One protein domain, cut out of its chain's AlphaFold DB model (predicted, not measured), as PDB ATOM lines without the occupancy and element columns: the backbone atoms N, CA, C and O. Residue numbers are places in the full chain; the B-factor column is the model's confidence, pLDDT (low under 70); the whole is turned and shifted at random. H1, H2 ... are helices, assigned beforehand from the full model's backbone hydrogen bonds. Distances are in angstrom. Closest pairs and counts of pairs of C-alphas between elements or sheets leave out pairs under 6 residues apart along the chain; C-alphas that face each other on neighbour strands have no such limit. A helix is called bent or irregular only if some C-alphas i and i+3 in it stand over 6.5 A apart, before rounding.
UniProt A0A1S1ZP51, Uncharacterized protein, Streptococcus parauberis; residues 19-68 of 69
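AT A GLANCE: This is residues 19 to 68 of the 69 residues of an uncharacterized protein of Streptococcus parauberis (UniProt A0A1S1ZP51). Three helices make a loose group with a long loop at one end: H2 crosses steeply over the beginning of H3, the short H1 lies at the other end of the model near the end of H3, and between H2 and H3 the chain swings out and folds back. The outermost part of that loop, residues 45 to 52, sticks out free of the rest. The printed part has 50 residues with three named helices, H1, H2 and H3 in that order, and no named strand; its class is all helix. It is loose, with a radius of gyration of the C-alphas of 12.9 A, and its outline is elongated, spanning 38 by 20 by 14 A.

IN THESE COORDINATES: Start with the longest helix, H2, residues 29 to 40: find C-alpha 29 at (140.669, 176.230, 235.425), and from there the helix runs 16.2 A to C-alpha 40 at (155.700, 182.001, 233.896). H2 is irregular: C-alphas 31 and 34 are 7.0 A apart. H3, residues 57 to 66, measures 14.4 A and ends at C-alpha 66, at (145.551, 164.117, 232.907). Go back to the first printed residue, Pro 19, to find H1, residues 19 to 24, which measures 8.7 A.

HOW THE PARTS SIT: Look first at Arg 33 in H2 and Val 58 in H3, the closest C-alphas of these two helices, 6.5 A apart. H2 and H3 touch and run opposite ways, at a steep tilt of 68 degrees, only just short of about perpendicular. Next find Leu 20 and Leu 66, the closest C-alphas of H1 and H3, 7.1 A apart. H1 and H3 only just touch, with 3 pairs of C-alphas within 8 A. They run opposite ways at a steep tilt of 38 degrees, only just past shallow. H1 and H2 meet only through their link. In H1 and H3 every O i to N i+4 pair is within hydrogen-bond range; in H2 it is 5 of 8.

THE WHOLE: The two C-alphas farthest apart are those of Val 26 and His 49, at 38.6 A, while the C-alphas of Pro 19 and Arg 68, the first and last printed, are 10.9 A apart. The printed part has no cut. The link from H1 to H2 is tight, with 4 residues, and the link from H2 to H3 is long, with 16 residues, 41 to 56. Without residues 45 to 52, which stand free, the body spans 32 by 19 by 16 A. Look to the B-factor column for the model's confidence: the mean pLDDT of the printed part is 81.4, and residues 42 to 49, in the long link, are under 70.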
ATOM      1  N   PRO A  19     137.927 162.077 232.790       78.12
ATOM      2  CA  PRO A  19     138.211 162.700 234.066       78.12
ATOM      3  C   PRO A  19     138.346 164.222 233.944       78.12
ATOM      4  O   PRO A  19     138.039 164.914 234.914       78.12
ATOM      5  N   LEU A  20     138.728 164.755 232.776       81.56
ATOM      6  CA  LEU A  20     138.743 166.192 232.522       81.56
ATOM      7  C   LEU A  20     137.324 166.759 232.526       81.56
ATOM      8  O   LEU A  20     137.103 167.780 233.165       81.56
ATOM      9  N   GLU A  21     136.353 166.067 231.923       82.56
ATOM     10  CA  GLU A  21     134.947 166.501 231.945       82.56
ATOM     11  C   GLU A  21     134.400 166.562 233.382       82.56
ATOM     12  O   GLU A  21     133.649 167.467 233.755       82.56
ATOM     13  N   ARG A  22     134.805 165.614 234.237       83.38
ATOM     14  CA  ARG A  22     134.452 165.633 235.666       83.38
ATOM     15  C   ARG A  22     135.137 166.777 236.408       83.38
ATOM     16  O   ARG A  22     134.510 167.407 237.254       83.38
ATOM     17  N   LEU A  23     136.406 167.035 236.100       83.62
ATOM     18  CA  LEU A  23     137.192 168.114 236.693       83.62
ATOM     19  C   LEU A  23     136.662 169.494 236.291       83.62
ATOM     20  O   LEU A  23     136.533 170.349 237.160       83.62
ATOM     21  N   GLU A  24     136.284 169.705 235.031       85.00
ATOM     22  CA  GLU A  24     135.729 170.979 234.549       85.00
ATOM     23  C   GLU A  24     134.388 171.335 235.205       85.00
ATOM     24  O   GLU A  24     134.076 172.512 235.356       85.00
ATOM     25  N   LYS A  25     133.616 170.345 235.673       85.75
ATOM     26  CA  LYS A  25     132.376 170.582 236.439       85.75
ATOM     27  C   LYS A  25     132.627 171.099 237.860       85.75
ATOM     28  O   LYS A  25     131.719 171.665 238.462       85.75
ATOM     29  N   VAL A  26     133.816 170.865 238.415       86.06
ATOM     30  CA  VAL A  26     134.144 171.158 239.825       86.06
ATOM     31  C   VAL A  26     135.171 172.283 239.949       86.06
ATOM     32  O   VAL A  26     135.182 173.003 240.945       86.06
ATOM     33  N   VAL A  27     136.036 172.443 238.948       86.81
ATOM     34  CA  VAL A  27     137.177 173.355 238.969       86.81
ATOM     35  C   VAL A  27     137.098 174.297 237.776       86.81
ATOM     36  O   VAL A  27     137.229 173.876 236.627       86.81
ATOM     37  N   ASP A  28     136.977 175.593 238.059       89.75
ATOM     38  CA  ASP A  28     137.236 176.619 237.054       89.75
ATOM     39  C   ASP A  28     138.749 176.771 236.850       89.75
ATOM     40  O   ASP A  28     139.465 177.385 237.647       89.75
ATOM     41  N   PHE A  29     139.252 176.187 235.765       87.94
ATOM     42  CA  PHE A  29     140.669 176.230 235.425       87.94
ATOM     43  C   PHE A  29     141.175 177.637 235.067       87.94
ATOM     44  O   PHE A  29     142.364 177.919 235.244       87.94
ATOM     45  N   GLU A  30     140.307 178.540 234.604       91.50
ATOM     46  CA  GLU A  30     140.718 179.899 234.235       91.50
ATOM     47  C   GLU A  30     141.084 180.737 235.467       91.50
ATOM     48  O   GLU A  30     141.925 181.637 235.375       91.50
ATOM     49  N   CYS A  31     140.589 180.377 236.654       91.44
ATOM     50  CA  CYS A  31     140.993 181.001 237.914       91.44
ATOM     51  C   CYS A  31     142.508 180.879 238.191       91.44
ATOM     52  O   CYS A  31     143.080 181.718 238.891       91.44
ATOM     53  N   PHE A  32     143.200 179.887 237.613       90.19
ATOM     54  CA  PHE A  32     144.656 179.745 237.744       90.19
ATOM     55  C   PHE A  32     145.443 180.629 236.775       90.19
ATOM     56  O   PHE A  32     146.625 180.882 237.016       90.19
ATOM     57  N   ARG A  33     144.820 181.152 235.710       91.19
ATOM     58  CA  ARG A  33     145.470 181.999 234.696       91.19
ATOM     59  C   ARG A  33     146.287 183.159 235.289       91.19
ATOM     60  O   ARG A  33     147.436 183.315 234.869       91.19
ATOM     61  N   PRO A  34     145.799 183.978 236.245       91.00
ATOM     62  CA  PRO A  34     146.616 185.043 236.839       91.00
ATOM     63  C   PRO A  34     147.844 184.504 237.586       91.00
ATOM     64  O   PRO A  34     148.939 185.056 237.457       91.00
ATOM     65  N   THR A  35     147.687 183.400 238.319       91.00
ATOM     66  CA  THR A  35     148.769 182.748 239.070       91.00
ATOM     67  C   THR A  35     149.825 182.171 238.130       91.00
ATOM     68  O   THR A  35     151.013 182.449 238.294       91.00
ATOM     69  N   LEU A  36     149.394 181.442 237.098       89.06
ATOM     70  CA  LEU A  36     150.260 180.875 236.065       89.06
ATOM     71  C   LEU A  36     151.018 181.982 235.331       89.06
ATOM     72  O   LEU A  36     152.240 181.942 235.243       89.06
ATOM     73  N   ASN A  37     150.327 183.038 234.900       87.69
ATOM     74  CA  ASN A  37     150.978 184.177 234.259       87.69
ATOM     75  C   ASN A  37     151.993 184.868 235.172       87.69
ATOM     76  O   ASN A  37     152.989 185.383 234.677       87.69
ATOM     77  N   ARG A  38     151.782 184.901 236.496       87.81
ATOM     78  CA  ARG A  38     152.763 185.469 237.433       87.81
ATOM     79  C   ARG A  38     154.029 184.621 237.517       87.81
ATOM     80  O   ARG A  38     155.116 185.189 237.530       87.81
ATOM     81  N   ILE A  39     153.886 183.299 237.559       86.31
ATOM     82  CA  ILE A  39     155.004 182.351 237.669       86.31
ATOM     83  C   ILE A  39     155.793 182.294 236.353       86.31
ATOM     84  O   ILE A  39     157.013 182.427 236.352       86.31
ATOM     85  N   PHE A  40     155.097 182.181 235.222       80.06
ATOM     86  CA  PHE A  40     155.700 182.001 233.896       80.06
ATOM     87  C   PHE A  40     156.008 183.320 233.161       80.06
ATOM     88  O   PHE A  40     156.480 183.312 232.024       80.06
ATOM     89  N   LYS A  41     155.794 184.478 233.806       70.69
ATOM     90  CA  LYS A  41     156.030 185.820 233.232       70.69
ATOM     91  C   LYS A  41     157.474 186.049 232.770       70.69
ATOM     92  O   LYS A  41     157.697 186.884 231.896       70.69
ATOM     93  N   TYR A  42     158.437 185.357 233.378       57.97
ATOM     94  CA  TYR A  42     159.857 185.441 233.027       57.97
ATOM     95  C   TYR A  42     160.187 184.637 231.759       57.97
ATOM     96  O   TYR A  42     160.897 185.124 230.884       57.97
ATOM     97  N   ASP A  43     159.593 183.454 231.617       59.38
ATOM     98  CA  ASP A  43     159.846 182.522 230.512       59.38
ATOM     99  C   ASP A  43     159.315 183.062 229.171       59.38
ATOM    100  O   ASP A  43     159.984 183.016 228.141       59.38
ATOM    101  N   LEU A  44     158.149 183.718 229.201       59.66
ATOM    102  CA  LEU A  44     157.525 184.322 228.017       59.66
ATOM    103  C   LEU A  44     158.254 185.567 227.483       59.66
ATOM    104  O   LEU A  44     158.019 185.950 226.334       59.66
ATOM    105  N   LYS A  45     159.102 186.213 228.295       55.84
ATOM    106  CA  LYS A  45     159.906 187.379 227.885       55.84
ATOM    107  C   LYS A  45     161.187 186.979 227.158       55.84
ATOM    108  O   LYS A  45     161.647 187.732 226.310       55.84
ATOM    109  N   ASN A  46     161.708 185.785 227.432       56.38
ATOM    110  CA  ASN A  46     162.901 185.234 226.789       56.38
ATOM    111  C   ASN A  46     162.553 184.402 225.547       56.38
ATOM    112  O   ASN A  46     163.261 183.453 225.214       56.38
ATOM    113  N   LYS A  47     161.455 184.742 224.853       58.47
ATOM    114  CA  LYS A  47     161.112 184.121 223.571       58.47
ATOM    115  C   LYS A  47     162.243 184.395 222.584       58.47
ATOM    116  O   LYS A  47     162.390 185.511 222.082       58.47
ATOM    117  N   SER A  48     163.045 183.371 222.307       60.06
ATOM    118  CA  SER A  48     163.908 183.369 221.135       60.06
ATOM    119  C   SER A  48     163.029 183.610 219.905       60.06
ATOM    120  O   SER A  48     161.880 183.168 219.838       60.06
ATOM    121  N   HIS A  49     163.538 184.354 218.928       61.03
ATOM    122  CA  HIS A  49     162.769 184.787 217.756       61.03
ATOM    123  C   HIS A  49     162.463 183.638 216.762       61.03
ATOM    124  O   HIS A  49     162.170 183.891 215.598       61.03
ATOM    125  N   GLY A  50     162.531 182.371 217.191       74.12
ATOM    126  CA  GLY A  50     162.287 181.201 216.351       74.12
ATOM    127  C   GLY A  50     161.724 180.013 217.132       74.12
ATOM    128  O   GLY A  50     162.098 179.779 218.279       74.12
ATOM    129  N   GLY A  51     160.834 179.250 216.489       77.88
ATOM    130  CA  GLY A  51     160.204 178.040 217.034       77.88
ATOM    131  C   GLY A  51     158.673 178.105 217.089       77.88
ATOM    132  O   GLY A  51     158.067 179.159 216.891       77.88
ATOM    133  N   ARG A  52     158.032 176.955 217.348       76.25
ATOM    134  CA  ARG A  52     156.578 176.888 217.573       76.25
ATOM    135  C   ARG A  52     156.247 177.619 218.882       76.25
ATOM    136  O   ARG A  52     156.917 177.357 219.882       76.25
ATOM    137  N   PRO A  53     155.232 178.500 218.909       79.25
ATOM    138  CA  PRO A  53     154.841 179.176 220.138       79.25
ATOM    139  C   PRO A  53     154.450 178.163 221.228       79.25
ATOM    140  O   PRO A  53     153.929 177.089 220.905       79.25
ATOM    141  N   PRO A  54     154.682 178.497 222.509       79.88
ATOM    142  CA  PRO A  54     154.282 177.642 223.620       79.88
ATOM    143  C   PRO A  54     152.762 177.459 223.648       79.88
ATOM    144  O   PRO A  54     152.009 178.336 223.218       79.88
ATOM    145  N   TYR A  55     152.322 176.314 224.171       84.19
ATOM    146  CA  TYR A  55     150.910 176.047 224.427       84.19
ATOM    147  C   TYR A  55     150.344 177.012 225.477       84.19
ATOM    148  O   TYR A  55     151.085 177.601 226.268       84.19
ATOM    149  N   ASP A  56     149.018 177.164 225.489       88.81
ATOM    150  CA  ASP A  56     148.345 177.933 226.530       88.81
ATOM    151  C   ASP A  56     148.619 177.320 227.916       88.81
ATOM    152  O   ASP A  56     148.603 176.098 228.088       88.81
ATOM    153  N   LEU A  57     148.890 178.174 228.906       88.81
ATOM    154  CA  LEU A  57     149.301 177.742 230.245       88.81
ATOM    155  C   LEU A  57     148.215 176.913 230.945       88.81
ATOM    156  O   LEU A  57     148.532 175.972 231.671       88.81
ATOM    157  N   VAL A  58     146.943 177.244 230.718       90.94
ATOM    158  CA  VAL A  58     145.812 176.520 231.308       90.94
ATOM    159  C   VAL A  58     145.657 175.163 230.628       90.94
ATOM    160  O   VAL A  58     145.449 174.155 231.301       90.94
ATOM    161  N   LEU A  59     145.856 175.099 229.309       90.19
ATOM    162  CA  LEU A  59     145.883 173.832 228.574       90.19
ATOM    163  C   LEU A  59     147.015 172.915 229.060       90.19
ATOM    164  O   LEU A  59     146.786 171.730 229.293       90.19
ATOM    165  N   MET A  60     148.221 173.453 229.260       90.50
ATOM    166  CA  MET A  60     149.342 172.680 229.805       90.50
ATOM    167  C   MET A  60     149.027 172.130 231.198       90.50
ATOM    168  O   MET A  60     149.320 170.967 231.468       90.50
ATOM    169  N   LEU A  61     148.383 172.922 232.061       90.25
ATOM    170  CA  LEU A  61     147.931 172.467 233.377       90.25
ATOM    171  C   LEU A  61     146.936 171.301 233.265       90.25
ATOM    172  O   LEU A  61     147.111 170.292 233.947       90.25
ATOM    173  N   LYS A  62     145.939 171.403 232.375       89.75
ATOM    174  CA  LYS A  62     144.971 170.322 232.118       89.75
ATOM    175  C   LYS A  62     145.671 169.032 231.674       89.75
ATOM    176  O   LYS A  62     145.379 167.965 232.207       89.75
ATOM    177  N   ILE A  63     146.644 169.130 230.764       89.25
ATOM    178  CA  ILE A  63     147.429 167.979 230.286       89.25
ATOM    179  C   ILE A  63     148.243 167.348 231.423       89.25
ATOM    180  O   ILE A  63     148.261 166.127 231.555       89.25
ATOM    181  N   LEU A  64     148.904 168.155 232.259       89.69
ATOM    182  CA  LEU A  64     149.700 167.650 233.382       89.69
ATOM    183  C   LEU A  64     148.849 166.908 234.417       89.69
ATOM    184  O   LEU A  64     149.310 165.923 234.985       89.69
ATOM    185  N   ILE A  65     147.618 167.363 234.655       87.62
ATOM    186  CA  ILE A  65     146.671 166.678 235.542       87.62
ATOM    187  C   ILE A  65     146.245 165.344 234.926       87.62
ATOM    188  O   ILE A  65     146.299 164.322 235.603       87.62
ATOM    189  N   LEU A  66     145.906 165.336 233.634       86.31
ATOM    190  CA  LEU A  66     145.551 164.117 232.907       86.31
ATOM    191  C   LEU A  66     146.678 163.081 232.874       86.31
ATOM    192  O   LEU A  66     146.405 161.894 232.954       86.31
ATOM    193  N   GLN A  67     147.941 163.504 232.806       85.69
ATOM    194  CA  GLN A  67     149.089 162.592 232.874       85.69
ATOM    195  C   GLN A  67     149.257 161.899 234.235       85.69
ATOM    196  O   GLN A  67     150.027 160.945 234.339       85.69
ATOM    197  N   ARG A  68     148.627 162.414 235.295       83.94
ATOM    198  CA  ARG A  68     148.753 161.899 236.669       83.94
ATOM    199  C   ARG A  68     147.544 161.083 237.122       83.94
ATOM    200  O   ARG A  68     147.588 160.553 238.232       83.94
TER     201      ARG A  68